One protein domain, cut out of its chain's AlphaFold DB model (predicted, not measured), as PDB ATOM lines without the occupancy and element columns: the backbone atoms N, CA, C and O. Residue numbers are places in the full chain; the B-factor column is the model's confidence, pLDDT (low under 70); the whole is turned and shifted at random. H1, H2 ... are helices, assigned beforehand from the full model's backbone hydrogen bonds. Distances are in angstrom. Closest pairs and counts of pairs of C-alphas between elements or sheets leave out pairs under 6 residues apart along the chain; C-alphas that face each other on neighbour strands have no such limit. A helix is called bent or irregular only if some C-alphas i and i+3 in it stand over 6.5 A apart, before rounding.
ATOM      1  N   LEU A   4      39.834  65.197  46.091       75.56
ATOM      2  CA  LEU A   4      39.503  64.430  47.294       75.56
ATOM      3  C   LEU A   4      39.703  62.912  47.132       75.56
ATOM      4  O   LEU A   4      40.099  62.240  48.077       75.56
ATOM      5  N   VAL A   5      39.464  62.379  45.929       75.69
ATOM      6  CA  VAL A   5      39.731  60.969  45.604       75.69
ATOM      7  C   VAL A   5      41.236  60.724  45.551       75.69
ATOM      8  O   VAL A   5      41.704  59.732  46.092       75.69
ATOM      9  N   LEU A   6      41.987  61.669  44.985       77.62
ATOM     10  CA  LEU A   6      43.441  61.578  44.868       77.62
ATOM     11  C   LEU A   6      44.120  61.586  46.246       77.62
ATOM     12  O   LEU A   6      44.991  60.762  46.496       77.62
ATOM     13  N   ILE A   7      43.659  62.438  47.169       76.50
ATOM     14  CA  ILE A   7      44.129  62.449  48.565       76.50
ATOM     15  C   ILE A   7      43.897  61.083  49.226       76.50
ATOM     16  O   ILE A   7      44.805  60.513  49.823       76.50
ATOM     17  N   VAL A   8      42.689  60.529  49.106       77.50
ATOM     18  CA  VAL A   8      42.351  59.247  49.742       77.50
ATOM     19  C   VAL A   8      43.159  58.095  49.148       77.50
ATOM     20  O   VAL A   8      43.703  57.294  49.903       77.50
ATOM     21  N   GLN A   9      43.299  58.056  47.824       75.31
ATOM     22  CA  GLN A   9      44.120  57.068  47.125       75.31
ATOM     23  C   GLN A   9      45.592  57.154  47.536       75.31
ATOM     24  O   GLN A   9      46.200  56.128  47.804       75.31
ATOM     25  N   ASN A  10      46.144  58.363  47.676       77.44
ATOM     26  CA  ASN A  10      47.534  58.559  48.085       77.44
ATOM     27  C   ASN A  10      47.818  58.120  49.536       77.44
ATOM     28  O   ASN A  10      48.944  57.773  49.873       77.44
ATOM     29  N   THR A  11      46.792  58.121  50.389       74.75
ATOM     30  CA  THR A  11      46.913  57.768  51.817       74.75
ATOM     31  C   THR A  11      46.521  56.330  52.161       74.75
ATOM     32  O   THR A  11      46.685  55.925  53.312       74.75
ATOM     33  N   SER A  12      46.001  55.564  51.200       74.25
ATOM     34  CA  SER A  12      45.495  54.201  51.412       74.25
ATOM     35  C   SER A  12      46.480  53.158  50.876       74.25
ATOM     36  O   SER A  12      47.208  53.433  49.923       74.25
ATOM     37  N   SER A  13      46.518  51.960  51.472       70.44
ATOM     38  CA  SER A  13      47.285  50.849  50.898       70.44
ATOM     39  C   SER A  13      46.583  50.311  49.647       70.44
ATOM     40  O   SER A  13      45.379  50.516  49.460       70.44
ATOM     41  N   PHE A  14      47.334  49.636  48.777       66.00
ATOM     42  CA  PHE A  14      46.820  49.126  47.504       66.00
ATOM     43  C   PHE A  14      45.638  48.163  47.708       66.00
ATOM     44  O   PHE A  14      44.647  48.228  46.984       66.00
ATOM     45  N   GLU A  15      45.687  47.346  48.764       65.00
ATOM     46  CA  GLU A  15      44.639  46.383  49.113       65.00
ATOM     47  C   GLU A  15      43.304  47.053  49.491       65.00
ATOM     48  O   GLU A  15      42.238  46.474  49.283       65.00
ATOM     49  N   ASP A  16      43.349  48.291  49.996       72.44
ATOM     50  CA  ASP A  16      42.182  49.040  50.477       72.44
ATOM     51  C   ASP A  16      41.683  50.102  49.479       72.44
ATOM     52  O   ASP A  16      40.667  50.766  49.718       72.44
ATOM     53  N   LEU A  17      42.344  50.261  48.328       74.88
ATOM     54  CA  LEU A  17      42.100  51.356  47.381       74.88
ATOM     55  C   LEU A  17      40.662  51.359  46.824       74.88
ATOM     56  O   LEU A  17      40.047  52.421  46.649       74.88
ATOM     57  N   GLY A  18      40.081  50.170  46.626       75.94
ATOM     58  CA  GLY A  18      38.685  49.993  46.215       75.94
ATOM     59  C   GLY A  18      37.674  50.395  47.297       75.94
ATOM     60  O   GLY A  18      36.681  51.074  47.010       75.94
ATOM     61  N   VAL A  19      37.935  50.046  48.560       81.94
ATOM     62  CA  VAL A  19      37.091  50.428  49.710       81.94
ATOM     63  C   VAL A  19      37.184  51.933  49.960       81.94
ATOM     64  O   VAL A  19      36.169  52.601  50.161       81.94
ATOM     65  N   ALA A  20      38.386  52.495  49.864       76.81
ATOM     66  CA  ALA A  20      38.640  53.912  50.065       76.81
ATOM     67  C   ALA A  20      37.942  54.777  48.992       76.81
ATOM     68  O   ALA A  20      37.220  55.729  49.308       76.81
ATOM     69  N   THR A  21      38.061  54.397  47.715       77.06
ATOM     70  CA  THR A  21      37.441  55.120  46.589       77.06
ATOM     71  C   THR A  21      35.911  55.003  46.595       77.06
ATOM     72  O   THR A  21      35.193  55.995  46.388       77.06
ATOM     73  N   SER A  22      35.379  53.806  46.866       82.06
ATOM     74  CA  SER A  22      33.930  53.591  46.983       82.06
ATOM     75  C   SER A  22      33.342  54.320  48.194       82.06
ATOM     76  O   SER A  22      32.274  54.922  48.073       82.06
ATOM     77  N   GLY A  23      34.071  54.380  49.313       86.12
ATOM     78  CA  GLY A  23      33.713  55.161  50.495       86.12
ATOM     79  C   GLY A  23      33.549  56.649  50.185       86.12
ATOM     80  O   GLY A  23      32.501  57.228  50.477       86.12
ATOM     81  N   VAL A  24      34.529  57.266  49.511       82.69
ATOM     82  CA  VAL A  24      34.448  58.680  49.086       82.69
ATOM     83  C   VAL A  24      33.226  58.929  48.206       82.69
ATOM     84  O   VAL A  24      32.495  59.907  48.395       82.69
ATOM     85  N   THR A  25      32.972  58.033  47.254       80.88
ATOM     86  CA  THR A  25      31.820  58.144  46.355       80.88
ATOM     87  C   THR A  25      30.503  58.030  47.118       80.88
ATOM     88  O   THR A  25      29.616  58.867  46.932       80.88
ATOM     89  N   PHE A  26      30.393  57.051  48.015       85.81
ATOM     90  CA  PHE A  26      29.219  56.826  48.849       85.81
ATOM     91  C   PHE A  26      28.909  58.041  49.729       85.81
ATOM     92  O   PHE A  26      27.807  58.587  49.650       85.81
ATOM     93  N   PHE A  27      29.884  58.532  50.502       87.38
ATOM     94  CA  PHE A  27      29.683  59.691  51.374       87.38
ATOM     95  C   PHE A  27      29.325  60.956  50.595       87.38
ATOM     96  O   PHE A  27      28.499  61.744  51.057       87.38
ATOM     97  N   ARG A  28      29.873  61.136  49.388       84.75
ATOM     98  CA  ARG A  28      29.507  62.254  48.513       84.75
ATOM     99  C   ARG A  28      28.046  62.179  48.075       84.75
ATOM    100  O   ARG A  28      27.348  63.187  48.129       84.75
ATOM    101  N   VAL A  29      27.575  61.005  47.656       86.19
ATOM    102  CA  VAL A  29      26.182  60.808  47.220       86.19
ATOM    103  C   VAL A  29      25.209  60.972  48.389       86.19
ATOM    104  O   VAL A  29      24.195  61.665  48.262       86.19
ATOM    105  N   VAL A  30      25.536  60.401  49.550       92.69
ATOM    106  CA  VAL A  30      24.753  60.568  50.784       92.69
ATOM    107  C   VAL A  30      24.711  62.038  51.202       92.69
ATOM    108  O   VAL A  30      23.632  62.579  51.439       92.69
ATOM    109  N   GLY A  31      25.863  62.714  51.222       87.25
ATOM    110  CA  GLY A  31      25.976  64.129  51.570       87.25
ATOM    111  C   GLY A  31      25.208  65.045  50.617       87.25
ATOM    112  O   GLY A  31      24.501  65.941  51.073       87.25
ATOM    113  N   ALA A  32      25.266  64.791  49.306       85.12
ATOM    114  CA  ALA A  32      24.506  65.545  48.309       85.12
ATOM    115  C   ALA A  32      22.990  65.391  48.506       85.12
ATOM    116  O   ALA A  32      22.247  66.376  48.442       85.12
ATOM    117  N   SER A  33      22.536  64.171  48.798       91.94
ATOM    118  CA  SER A  33      21.116  63.873  49.013       91.94
ATOM    119  C   SER A  33      20.603  64.530  50.299       91.94
ATOM    120  O   SER A  33      19.582  65.217  50.290       91.94
ATOM    121  N   PHE A  34      21.358  64.389  51.392       94.25
ATOM    122  CA  PHE A  34      21.049  65.008  52.680       94.25
ATOM    123  C   PHE A  34      21.069  66.541  52.612       94.25
ATOM    124  O   PHE A  34      20.158  67.201  53.122       94.25
ATOM    125  N   GLY A  35      22.076  67.114  51.947       90.88
ATOM    126  CA  GLY A  35      22.199  68.553  51.744       90.88
ATOM    127  C   GLY A  35      21.021  69.111  50.951       90.88
ATOM    128  O   GLY A  35      20.375  70.054  51.400       90.88
ATOM    129  N   THR A  36      20.679  68.482  49.823       92.00
ATOM    130  CA  THR A  36      19.540  68.901  48.989       92.00
ATOM    131  C   THR A  36      18.225  68.848  49.767       92.00
ATOM    132  O   THR A  36      17.453  69.804  49.721       92.00
ATOM    133  N   ALA A  37      17.983  67.778  50.531       95.31
ATOM    134  CA  ALA A  37      16.781  67.656  51.355       95.31
ATOM    135  C   ALA A  37      16.712  68.738  52.447       95.31
ATOM    136  O   ALA A  37      15.680  69.387  52.615       95.31
ATOM    137  N   THR A  38      17.819  68.976  53.154       94.75
ATOM    138  CA  THR A  38      17.883  69.959  54.248       94.75
ATOM    139  C   THR A  38      17.723  71.388  53.733       94.75
ATOM    140  O   THR A  38      16.890  72.137  54.240       94.75
ATOM    141  N   PHE A  39      18.472  71.777  52.697       93.56
ATOM    142  CA  PHE A  39      18.359  73.115  52.112       93.56
ATOM    143  C   PHE A  39      17.019  73.320  51.400       93.56
ATOM    144  O   PHE A  39      16.467  74.417  51.468       93.56
ATOM    145  N   GLY A  40      16.451  72.274  50.793       91.88
ATOM    146  CA  GLY A  40      15.091  72.298  50.256       91.88
ATOM    147  C   GLY A  40      14.044  72.558  51.341       91.88
ATOM    148  O   GLY A  40      13.195  73.432  51.180       91.88
ATOM    149  N   ALA A  41      14.140  71.873  52.484       94.50
ATOM    150  CA  ALA A  41      13.249  72.096  53.621       94.50
ATOM    151  C   ALA A  41      13.396  73.508  54.218       94.50
ATOM    152  O   ALA A  41      12.393  74.158  54.519       94.50
ATOM    153  N   LEU A  42      14.630  74.014  54.346       93.44
ATOM    154  CA  LEU A  42      14.889  75.395  54.774       93.44
ATOM    155  C   LEU A  42      14.283  76.408  53.803       93.44
ATOM    156  O   LEU A  42      13.628  77.354  54.239       93.44
ATOM    157  N   PHE A  43      14.462  76.193  52.498       92.62
ATOM    158  CA  PHE A  43      13.894  77.046  51.462       92.62
ATOM    159  C   PHE A  43      12.370  77.113  51.565       92.62
ATOM    160  O   PHE A  43      11.824  78.213  51.618       92.62
ATOM    161  N   VAL A  44      11.695  75.963  51.658       91.31
ATOM    162  CA  VAL A  44      10.234  75.901  51.816       91.31
ATOM    163  C   VAL A  44       9.798  76.621  53.093       91.31
ATOM    164  O   VAL A  44       8.887  77.439  53.041       91.31
ATOM    165  N   ASN A  45      10.492  76.423  54.221       92.56
ATOM    166  CA  ASN A  45      10.140  77.104  55.470       92.56
ATOM    167  C   ASN A  45      10.287  78.630  55.383       92.56
ATOM    168  O   ASN A  45       9.437  79.367  55.886       92.56
ATOM    169  N   PHE A  46      11.368  79.122  54.773       91.94
ATOM    170  CA  PHE A  46      11.583  80.558  54.598       91.94
ATOM    171  C   PHE A  46      10.595  81.160  53.605       91.94
ATOM    172  O   PHE A  46      10.083  82.255  53.851       91.94
ATOM    173  N   LEU A  47      10.289  80.423  52.537       88.75
ATOM    174  CA  LEU A  47       9.313  80.830  51.546       88.75
ATOM    175  C   LEU A  47       7.921  80.914  52.168       88.75
ATOM    176  O   LEU A  47       7.320  81.979  52.094       88.75
ATOM    177  N   ASP A  48       7.448  79.880  52.864       87.06
ATOM    178  CA  ASP A  48       6.120  79.852  53.496       87.06
ATOM    179  C   ASP A  48       5.906  81.024  54.462       87.06
ATOM    180  O   ASP A  48       4.853  81.667  54.451       87.06
ATOM    181  N   ARG A  49       6.932  81.376  55.251       87.44
ATOM    182  CA  ARG A  49       6.883  82.531  56.167       87.44
ATOM    183  C   ARG A  49       6.698  83.865  55.442       87.44
ATOM    184  O   ARG A  49       6.086  84.774  55.998       87.44
ATOM    185  N   ARG A  50       7.246  84.013  54.233       84.69
ATOM    186  CA  ARG A  50       7.220  85.269  53.459       84.69
ATOM    187  C   ARG A  50       6.055  85.313  52.470       84.69
ATOM    188  O   ARG A  50       5.496  86.384  52.221       84.69
ATOM    189  N   LEU A  51       5.641  84.159  51.957       82.00
ATOM    190  CA  LEU A  51       4.674  84.027  50.876       82.00
ATOM    191  C   LEU A  51       3.282  84.517  51.284       82.00
ATOM    192  O   LEU A  51       2.660  85.249  50.522       82.00
ATOM    193  N   GLY A  52       2.826  84.232  52.509       78.94
ATOM    194  CA  GLY A  52       1.526  84.722  52.998       78.94
ATOM    195  C   GLY A  52       1.400  86.255  52.979       78.94
ATOM    196  O   GLY A  52       0.379  86.804  52.555       78.94
ATOM    197  N   SER A  53       2.468  86.962  53.362       77.69
ATOM    198  CA  SER A  53       2.520  88.432  53.306       77.69
ATOM    199  C   SER A  53       2.637  88.977  51.876       77.69
ATOM    200  O   SER A  53       2.071  90.020  51.545       77.69
ATOM    201  N   ALA A  54       3.319  88.246  50.990       77.00
ATOM    202  CA  ALA A  54       3.479  88.627  49.592       77.00
ATOM    203  C   ALA A  54       2.178  88.459  48.788       77.00
ATOM    204  O   ALA A  54       1.849  89.321  47.974       77.00
ATOM    205  N   LEU A  55       1.410  87.394  49.046       76.50
ATOM    206  CA  LEU A  55       0.138  87.118  48.367       76.50
ATOM    207  C   LEU A  55      -0.946  88.137  48.717       76.50
ATOM    208  O   LEU A  55      -1.677  88.590  47.838       76.50
ATOM    209  N   THR A  56      -1.017  88.533  49.989       74.88
ATOM    210  CA  THR A  56      -1.948  89.569  50.458       74.88
ATOM    211  C   THR A  56      -1.600  90.949  49.898       74.88
ATOM    212  O   THR A  56      -2.499  91.695  49.525       74.88
ATOM    213  N   SER A  57      -0.308  91.260  49.759       73.19
ATOM    214  CA  SER A  57       0.162  92.537  49.201       73.19
ATOM    215  C   SER A  57       0.025  92.625  47.674       73.19
ATOM    216  O   SER A  57      -0.219  93.704  47.142       73.19
ATOM    217  N   GLY A  58       0.197  91.506  46.961       68.31
ATOM    218  CA  GLY A  58       0.138  91.442  45.495       68.31
ATOM    219  C   GLY A  58      -1.248  91.145  44.912       68.31
ATOM    220  O   GLY A  58      -1.395  91.186  43.695       68.31
ATOM    221  N   ALA A  59      -2.245  90.827  45.752       67.81
ATOM    222  CA  ALA A  59      -3.597  90.420  45.345       67.81
ATOM    223  C   ALA A  59      -3.621  89.277  44.300       67.81
ATOM    224  O   ALA A  59      -4.475  89.240  43.414       67.81
ATOM    225  N   VAL A  60      -2.673  88.336  44.394       64.69
ATOM    226  CA  VAL A  60      -2.505  87.238  43.426       64.69
ATOM    227  C   VAL A  60      -3.324  86.008  43.844       64.69
ATOM    228  O   VAL A  60      -3.230  85.583  44.998       64.69
ATOM    229  N   PRO A  61      -4.086  85.373  42.930       62.75
ATOM    230  CA  PRO A  61      -4.760  84.108  43.207       62.75
ATOM    231  C   PRO A  61      -3.764  82.979  43.537       62.75
ATOM    232  O   PRO A  61      -2.855  82.685  42.762       62.75
ATOM    233  N   VAL A  62      -3.997  82.286  44.658       59.53
ATOM    234  CA  VAL A  62      -3.182  81.176  45.206       59.53
ATOM    235  C   VAL A  62      -2.747  80.091  44.189       59.53
ATOM    236  O   VAL A  62      -1.613  79.625  44.298       59.53
ATOM    237  N   PRO A  63      -3.542  79.685  43.172       59.16
ATOM    238  CA  PRO A  63      -3.104  78.654  42.221       59.16
ATOM    239  C   PRO A  63      -2.033  79.097  41.201       59.16
ATOM    240  O   PRO A  63      -1.438  78.239  40.558       59.16
ATOM    241  N   ALA A  64      -1.748  80.397  41.047       57.66
ATOM    242  CA  ALA A  64      -0.756  80.907  40.081       57.66
ATOM    243  C   ALA A  64       0.698  80.905  40.605       57.66
ATOM    244  O   ALA A  64       1.644  81.126  39.850       57.66
ATOM    245  N   VAL A  65       0.875  80.659  41.902       57.84
ATOM    246  CA  VAL A  65       2.108  80.893  42.666       57.84
ATOM    247  C   VAL A  65       3.257  79.907  42.386       57.84
ATOM    248  O   VAL A  65       4.397  80.362  42.322       57.84
ATOM    249  N   PRO A  66       3.036  78.592  42.187       60.91
ATOM    250  CA  PRO A  66       4.148  77.650  42.035       60.91
ATOM    251  C   PRO A  66       4.773  77.630  40.632       60.91
ATOM    252  O   PRO A  66       5.787  76.963  40.441       60.91
ATOM    253  N   SER A  67       4.204  78.331  39.639       66.12
ATOM    254  CA  SER A  67       4.710  78.289  38.260       66.12
ATOM    255  C   SER A  67       5.370  79.617  37.834       66.12
ATOM    256  O   SER A  67       4.687  80.638  37.713       66.12
ATOM    257  N   PRO A  68       6.687  79.623  37.544       63.69
ATOM    258  CA  PRO A  68       7.404  80.821  37.095       63.69
ATOM    259  C   PRO A  68       6.833  81.414  35.800       63.69
ATOM    260  O   PRO A  68       6.815  82.627  35.614       63.69
ATOM    261  N   ALA A  69       6.319  80.554  34.915       66.88
ATOM    262  CA  ALA A  69       5.733  80.957  33.639       66.88
ATOM    263  C   ALA A  69       4.450  81.789  33.807       66.88
ATOM    264  O   ALA A  69       4.244  82.738  33.055       66.88
ATOM    265  N   VAL A  70       3.611  81.476  34.802       65.69
ATOM    266  CA  VAL A  70       2.382  82.243  35.084       65.69
ATOM    267  C   VAL A  70       2.709  83.535  35.833       65.69
ATOM    268  O   VAL A  70       2.094  84.564  35.574       65.69
ATOM    269  N   LEU A  71       3.743  83.530  36.682       66.12
ATOM    270  CA  LEU A  71       4.263  84.735  37.339       66.12
ATOM    271  C   LEU A  71       4.773  85.789  36.344       66.12
ATOM    272  O   LEU A  71       4.538  86.977  36.548       66.12
ATOM    273  N   HIS A  72       5.414  85.370  35.248       70.12
ATOM    274  CA  HIS A  72       5.873  86.282  34.190       70.12
ATOM    275  C   HIS A  72       4.743  86.893  33.349       70.12
ATOM    276  O   HIS A  72       4.964  87.909  32.693       70.12
ATOM    277  N   GLN A  73       3.550  86.295  33.362       73.12
ATOM    278  CA  GLN A  73       2.375  86.810  32.652       73.12
ATOM    279  C   GLN A  73       1.571  87.815  33.494       73.12
ATOM    280  O   GLN A  73       0.664  88.463  32.974       73.12
ATOM    281  N   LEU A  74       1.896  87.964  34.783       69.31
ATOM    282  CA  LEU A  74       1.231  88.903  35.684       69.31
ATOM    283  C   LEU A  74       1.819  90.323  35.571       69.31
ATOM    284  O   LEU A  74       3.012  90.489  35.304       69.31
ATOM    285  N   PRO A  75       1.012  91.369  35.838       77.38
ATOM    286  CA  PRO A  75       1.511  92.734  35.970       77.38
ATOM    287  C   PRO A  75       2.643  92.817  37.003       77.38
ATOM    288  O   PRO A  75       2.553  92.233  38.086       77.38
ATOM    289  N   GLN A  76       3.694  93.586  36.701       73.38
ATOM    290  CA  GLN A  76       4.890  93.689  37.554       73.38
ATOM    291  C   GLN A  76       4.577  94.094  39.004       73.38
ATOM    292  O   GLN A  76       5.250  93.634  39.923       73.38
ATOM    293  N   SER A  77       3.530  94.896  39.224       73.12
ATOM    294  CA  SER A  77       3.065  95.295  40.559       73.12
ATOM    295  C   SER A  77       2.572  94.122  41.415       73.12
ATOM    296  O   SER A  77       2.721  94.160  42.633       73.12
ATOM    297  N   MET A  78       2.033  93.072  40.791       73.50
ATOM    298  CA  MET A  78       1.551  91.865  41.468       73.50
ATOM    299  C   MET A  78       2.659  90.818  41.640       73.50
ATOM    300  O   MET A  78       2.699  90.107  42.642       73.50
ATOM    301  N   ALA A  79       3.586  90.734  40.681       74.00
ATOM    302  CA  ALA A  79       4.687  89.772  40.706       74.00
ATOM    303  C   ALA A  79       5.842  90.193  41.636       74.00
ATOM    304  O   ALA A  79       6.477  89.336  42.254       74.00
ATOM    305  N   ALA A  80       6.117  91.497  41.772       82.25
ATOM    306  CA  ALA A  80       7.266  92.002  42.528       82.25
ATOM    307  C   ALA A  80       7.320  91.545  44.005       82.25
ATOM    308  O   ALA A  80       8.400  91.135  44.442       82.25
ATOM    309  N   PRO A  81       6.214  91.532  44.781       82.31
ATOM    310  CA  PRO A  81       6.225  91.018  46.154       82.31
ATOM    311  C   PRO A  81       6.576  89.527  46.236       82.31
ATOM    312  O   PRO A  81       7.300  89.111  47.140       82.31
ATOM    313  N   ILE A  82       6.106  88.723  45.276       81.25
ATOM    314  CA  ILE A  82       6.373  87.279  45.228       81.25
ATOM    315  C   ILE A  82       7.838  87.034  44.865       81.25
ATOM    316  O   ILE A  82       8.531  86.311  45.574       81.25
ATOM    317  N   VAL A  83       8.348  87.695  43.821       83.94
ATOM    318  CA  VAL A  83       9.764  87.603  43.425       83.94
ATOM    319  C   VAL A  83      10.679  88.013  44.578       83.94
ATOM    320  O   VAL A  83      11.672  87.338  44.845       83.94
ATOM    321  N   ARG A  84      10.321  89.072  45.313       86.12
ATOM    322  CA  ARG A  84      11.061  89.505  46.501       86.12
ATOM    323  C   ARG A  84      11.052  88.448  47.607       86.12
ATOM    324  O   ARG A  84      12.105  88.174  48.175       86.12
ATOM    325  N   ALA A  85       9.910  87.814  47.872       86.12
ATOM    326  CA  ALA A  85       9.819  86.725  48.844       86.12
ATOM    327  C   ALA A  85      10.707  85.527  48.460       86.12
ATOM    328  O   ALA A  85      11.410  84.992  49.320       86.12
ATOM    329  N   TYR A  86      10.741  85.145  47.179       86.88
ATOM    330  CA  TYR A  86      11.648  84.111  46.667       86.88
ATOM    331  C   TYR A  86      13.120  84.509  46.817       86.88
ATOM    332  O   TYR A  86      13.913  83.733  47.350       86.88
ATOM    333  N   ALA A  87      13.486  85.723  46.393       90.31
ATOM    334  CA  ALA A  87      14.859  86.219  46.456       90.31
ATOM    335  C   ALA A  87      15.384  86.298  47.897       90.31
ATOM    336  O   ALA A  87      16.493  85.847  48.183       90.31
ATOM    337  N   GLU A  88      14.582  86.818  48.828       91.94
ATOM    338  CA  GLU A  88      14.956  86.905  50.242       91.94
ATOM    339  C   GLU A  88      15.042  85.517  50.898       91.94
ATOM    340  O   GLU A  88      15.943  85.277  51.702       91.94
ATOM    341  N   SER A  89      14.165  84.580  50.520       91.19
ATOM    342  CA  SER A  89      14.228  83.190  50.999       91.19
ATOM    343  C   SER A  89      15.494  82.489  50.515       91.19
ATOM    344  O   SER A  89      16.214  81.905  51.323       91.19
ATOM    345  N   LEU A  90      15.817  82.596  49.220       92.94
ATOM    346  CA  LEU A  90      17.054  82.051  48.653       92.94
ATOM    347  C   LEU A  90      18.290  82.668  49.305       92.94
ATOM    348  O   LEU A  90      19.203  81.942  49.682       92.94
ATOM    349  N   THR A  91      18.306  83.989  49.497       94.62
ATOM    350  CA  THR A  91      19.412  84.688  50.172       94.62
ATOM    351  C   THR A  91      19.647  84.119  51.571       94.62
ATOM    352  O   THR A  91      20.787  83.882  51.966       94.62
ATOM    353  N   GLN A  92      18.575  83.837  52.311       93.38
ATOM    354  CA  GLN A  92      18.676  83.262  53.646       93.38
ATOM    355  C   GLN A  92      19.182  81.809  53.626       93.38
ATOM    356  O   GLN A  92      19.996  81.442  54.471       93.38
ATOM    357  N   VAL A  93      18.785  81.005  52.632       94.19
ATOM    358  CA  VAL A  93      19.358  79.663  52.408       94.19
ATOM    359  C   VAL A  93      20.852  79.747  52.092       94.19
ATOM    360  O   VAL A  93      21.634  79.000  52.675       94.19
ATOM    361  N   PHE A  94      21.269  80.677  51.228       93.94
ATOM    362  CA  PHE A  94      22.683  80.888  50.913       93.94
ATOM    363  C   PHE A  94      23.488  81.322  52.139       93.94
ATOM    364  O   PHE A  94      24.586  80.813  52.339       93.94
ATOM    365  N   LEU A  95      22.944  82.183  53.002       94.88
ATOM    366  CA  LEU A  95      23.591  82.535  54.271       94.88
ATOM    367  C   LEU A  95      23.778  81.310  55.179       94.88
ATOM    368  O   LEU A  95      24.837  81.156  55.783       94.88
ATOM    369  N   CYS A  96      22.798  80.402  55.243       94.19
ATOM    370  CA  CYS A  96      22.964  79.127  55.945       94.19
ATOM    371  C   CYS A  96      24.043  78.246  55.291       94.19
ATOM    372  O   CYS A  96      24.851  77.646  56.000       94.19
ATOM    373  N   ALA A  97      24.080  78.180  53.957       93.00
ATOM    374  CA  ALA A  97      25.075  77.408  53.218       93.00
ATOM    375  C   ALA A  97      26.500  77.931  53.448       93.00
ATOM    376  O   ALA A  97      27.400  77.128  53.671       93.00
ATOM    377  N   VAL A  98      26.692  79.255  53.494       96.50
ATOM    378  CA  VAL A  98      27.986  79.884  53.818       96.50
ATOM    379  C   VAL A  98      28.512  79.389  55.163       96.50
ATOM    380  O   VAL A  98      29.672  78.998  55.245       96.50
ATOM    381  N   SER A  99      27.670  79.323  56.198       93.94
ATOM    382  CA  SER A  99      28.078  78.796  57.506       93.94
ATOM    383  C   SER A  99      28.562  77.344  57.422       93.94
ATOM    384  O   SER A  99      29.585  77.000  58.009       93.94
ATOM    385  N   VAL A 100      27.874  76.497  56.649       94.56
ATOM    386  CA  VAL A 100      28.283  75.099  56.425       94.56
ATOM    387  C   VAL A 100      29.597  75.025  55.641       94.56
ATOM    388  O   VAL A 100      30.477  74.242  55.993       94.56
ATOM    389  N   THR A 101      29.774  75.865  54.618       94.19
ATOM    390  CA  THR A 101      31.018  75.954  53.841       94.19
ATOM    391  C   THR A 101      32.193  76.402  54.703       94.19
ATOM    392  O   THR A 101      33.269  75.826  54.585       94.19
ATOM    393  N   VAL A 102      32.001  77.374  55.599       96.94
ATOM    394  CA  VAL A 102      33.044  77.820  56.535       96.94
ATOM    395  C   VAL A 102      33.459  76.681  57.468       96.94
ATOM    396  O   VAL A 102      34.652  76.465  57.663       96.94
ATOM    397  N   VAL A 103      32.507  75.902  57.989       95.75
ATOM    398  CA  VAL A 103      32.823  74.706  58.790       95.75
ATOM    399  C   VAL A 103      33.610  73.687  57.963       95.75
ATOM    400  O   VAL A 103      34.643  73.205  58.418       95.75
ATOM    401  N   GLY A 104      33.177  73.400  56.731       92.69
ATOM    402  CA  GLY A 104      33.896  72.505  55.820       92.69
ATOM    403  C   GLY A 104      35.313  72.989  55.494       92.69
ATOM    404  O   GLY A 104      36.239  72.187  55.445       92.69
ATOM    405  N   PHE A 105      35.500  74.298  55.339       94.31
ATOM    406  CA  PHE A 105      36.803  74.915  55.114       94.31
ATOM    407  C   PHE A 105      37.723  74.778  56.333       94.31
ATOM    408  O   PHE A 105      38.877  74.390  56.185       94.31
ATOM    409  N   ILE A 106      37.213  75.013  57.546       96.06
ATOM    410  CA  ILE A 106      37.981  74.806  58.783       96.06
ATOM    411  C   ILE A 106      38.390  73.334  58.925       96.06
ATOM    412  O   ILE A 106      39.534  73.048  59.268       96.06
ATOM    413  N   LEU A 107      37.489  72.397  58.616       92.44
ATOM    414  CA  LEU A 107      37.805  70.965  58.599       92.44
ATOM    415  C   LEU A 107      38.862  70.620  57.543       92.44
ATOM    416  O   LEU A 107      39.739  69.807  57.816       92.44
ATOM    417  N   ALA A 108      38.822  71.260  56.373       89.19
ATOM    418  CA  ALA A 108      39.837  71.083  55.338       89.19
ATOM    419  C   ALA A 108      41.222  71.580  55.785       89.19
ATOM    420  O   ALA A 108      42.217  70.944  55.466       89.19
ATOM    421  N   LEU A 109      41.300  72.657  56.574       91.31
ATOM    422  CA  LEU A 109      42.567  73.126  57.154       91.31
ATOM    423  C   LEU A 109      43.136  72.175  58.222       91.31
ATOM    424  O   LEU A 109      44.326  72.226  58.513       91.31
ATOM    425  N   LEU A 110      42.295  71.325  58.817       91.19
ATOM    426  CA  LEU A 110      42.698  70.307  59.791       91.19
ATOM    427  C   LEU A 110      43.143  68.994  59.127       91.19
ATOM    428  O   LEU A 110      43.649  68.112  59.825       91.19
ATOM    429  N   LEU A 111      42.956  68.836  57.809       85.19
ATOM    430  CA  LEU A 111      43.472  67.672  57.091       85.19
ATOM    431  C   LEU A 111      45.001  67.703  57.100       85.19
ATOM    432  O   LEU A 111      45.628  68.696  56.736       85.19
TER     433      LEU A 111
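AT A GLANCE: This is residues 4 to 111 of the 297 residues of the protein "Integral membrane protein" of Mycobacterium tuberculosis (UniProt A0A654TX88). The longest helix, H2, and the long helix H4 make a narrow V, touching along H2's last part and H4's first part and spreading toward the V's open end. There the short H1 folds back along H2's beginning as a small helical hairpin, while the tiny H3 sits in the loop that joins the two long helices at the closed end. The printed part has 108 residues, with four named helices in the order H1, H2, H3, H4 and no named strand; the class is all helix. It is extended, a rod spanning 65 by 25 by 18 A, with a radius of gyration of the C-alphas of 21.0 A.

IN THESE COORDINATES: H2, residues 14 to 58, measures 63.0 A from C-alpha 14 at (46.820, 49.126, 47.504) to C-alpha 58 at (0.138, 91.442, 45.495). It has a kink of 40 degrees near residue 50 and is irregular, with C-alphas 15 and 18 7.5 A apart. H4, residues 76 to 109, measures 47.2 A, ends with C-alpha 109 at (42.567, 73.126, 57.154), and is only just irregular, with C-alphas 78 and 81 6.7 A apart. H1 is residues 4 to 11, 10.9 A long; H3 is residues 68 to 71, 5.0 A long.

HOW THE PARTS SIT: H2, with residues 39 to 58 alone, touches residues 77 to 93 of H4; the closest C-alphas, of Gly 58 and Met 78, are 4.3 A apart. They run opposite ways at a shallow tilt of 30 degrees. H1 and H2 form a hairpin and touch, the closest C-alphas being those of Gln 9 and Leu 17, 6.1 A apart; they run opposite ways at a shallow tilt of 28 degrees. H3 is close to H4 but not clearly touching, the closest C-alphas being those of Leu 71 and Ala 79, 6.1 A apart. H1 and H4 are apart. In H1 every O i to N i+4 pair is within hydrogen-bond range, in H2 37 of 41 and in H4 28 of 30; H3 is too short for such a pair.

THE WHOLE: The two C-alphas farthest apart, of Glu 15 and Ala 59, are 65.4 A apart. Residues 26 to 34 and 98 to 111 stand free. The printed part has no cut and no long link. Its mean pLDDT is 82.1, with residues 14 to 15, 58 to 71 and 74 under 70.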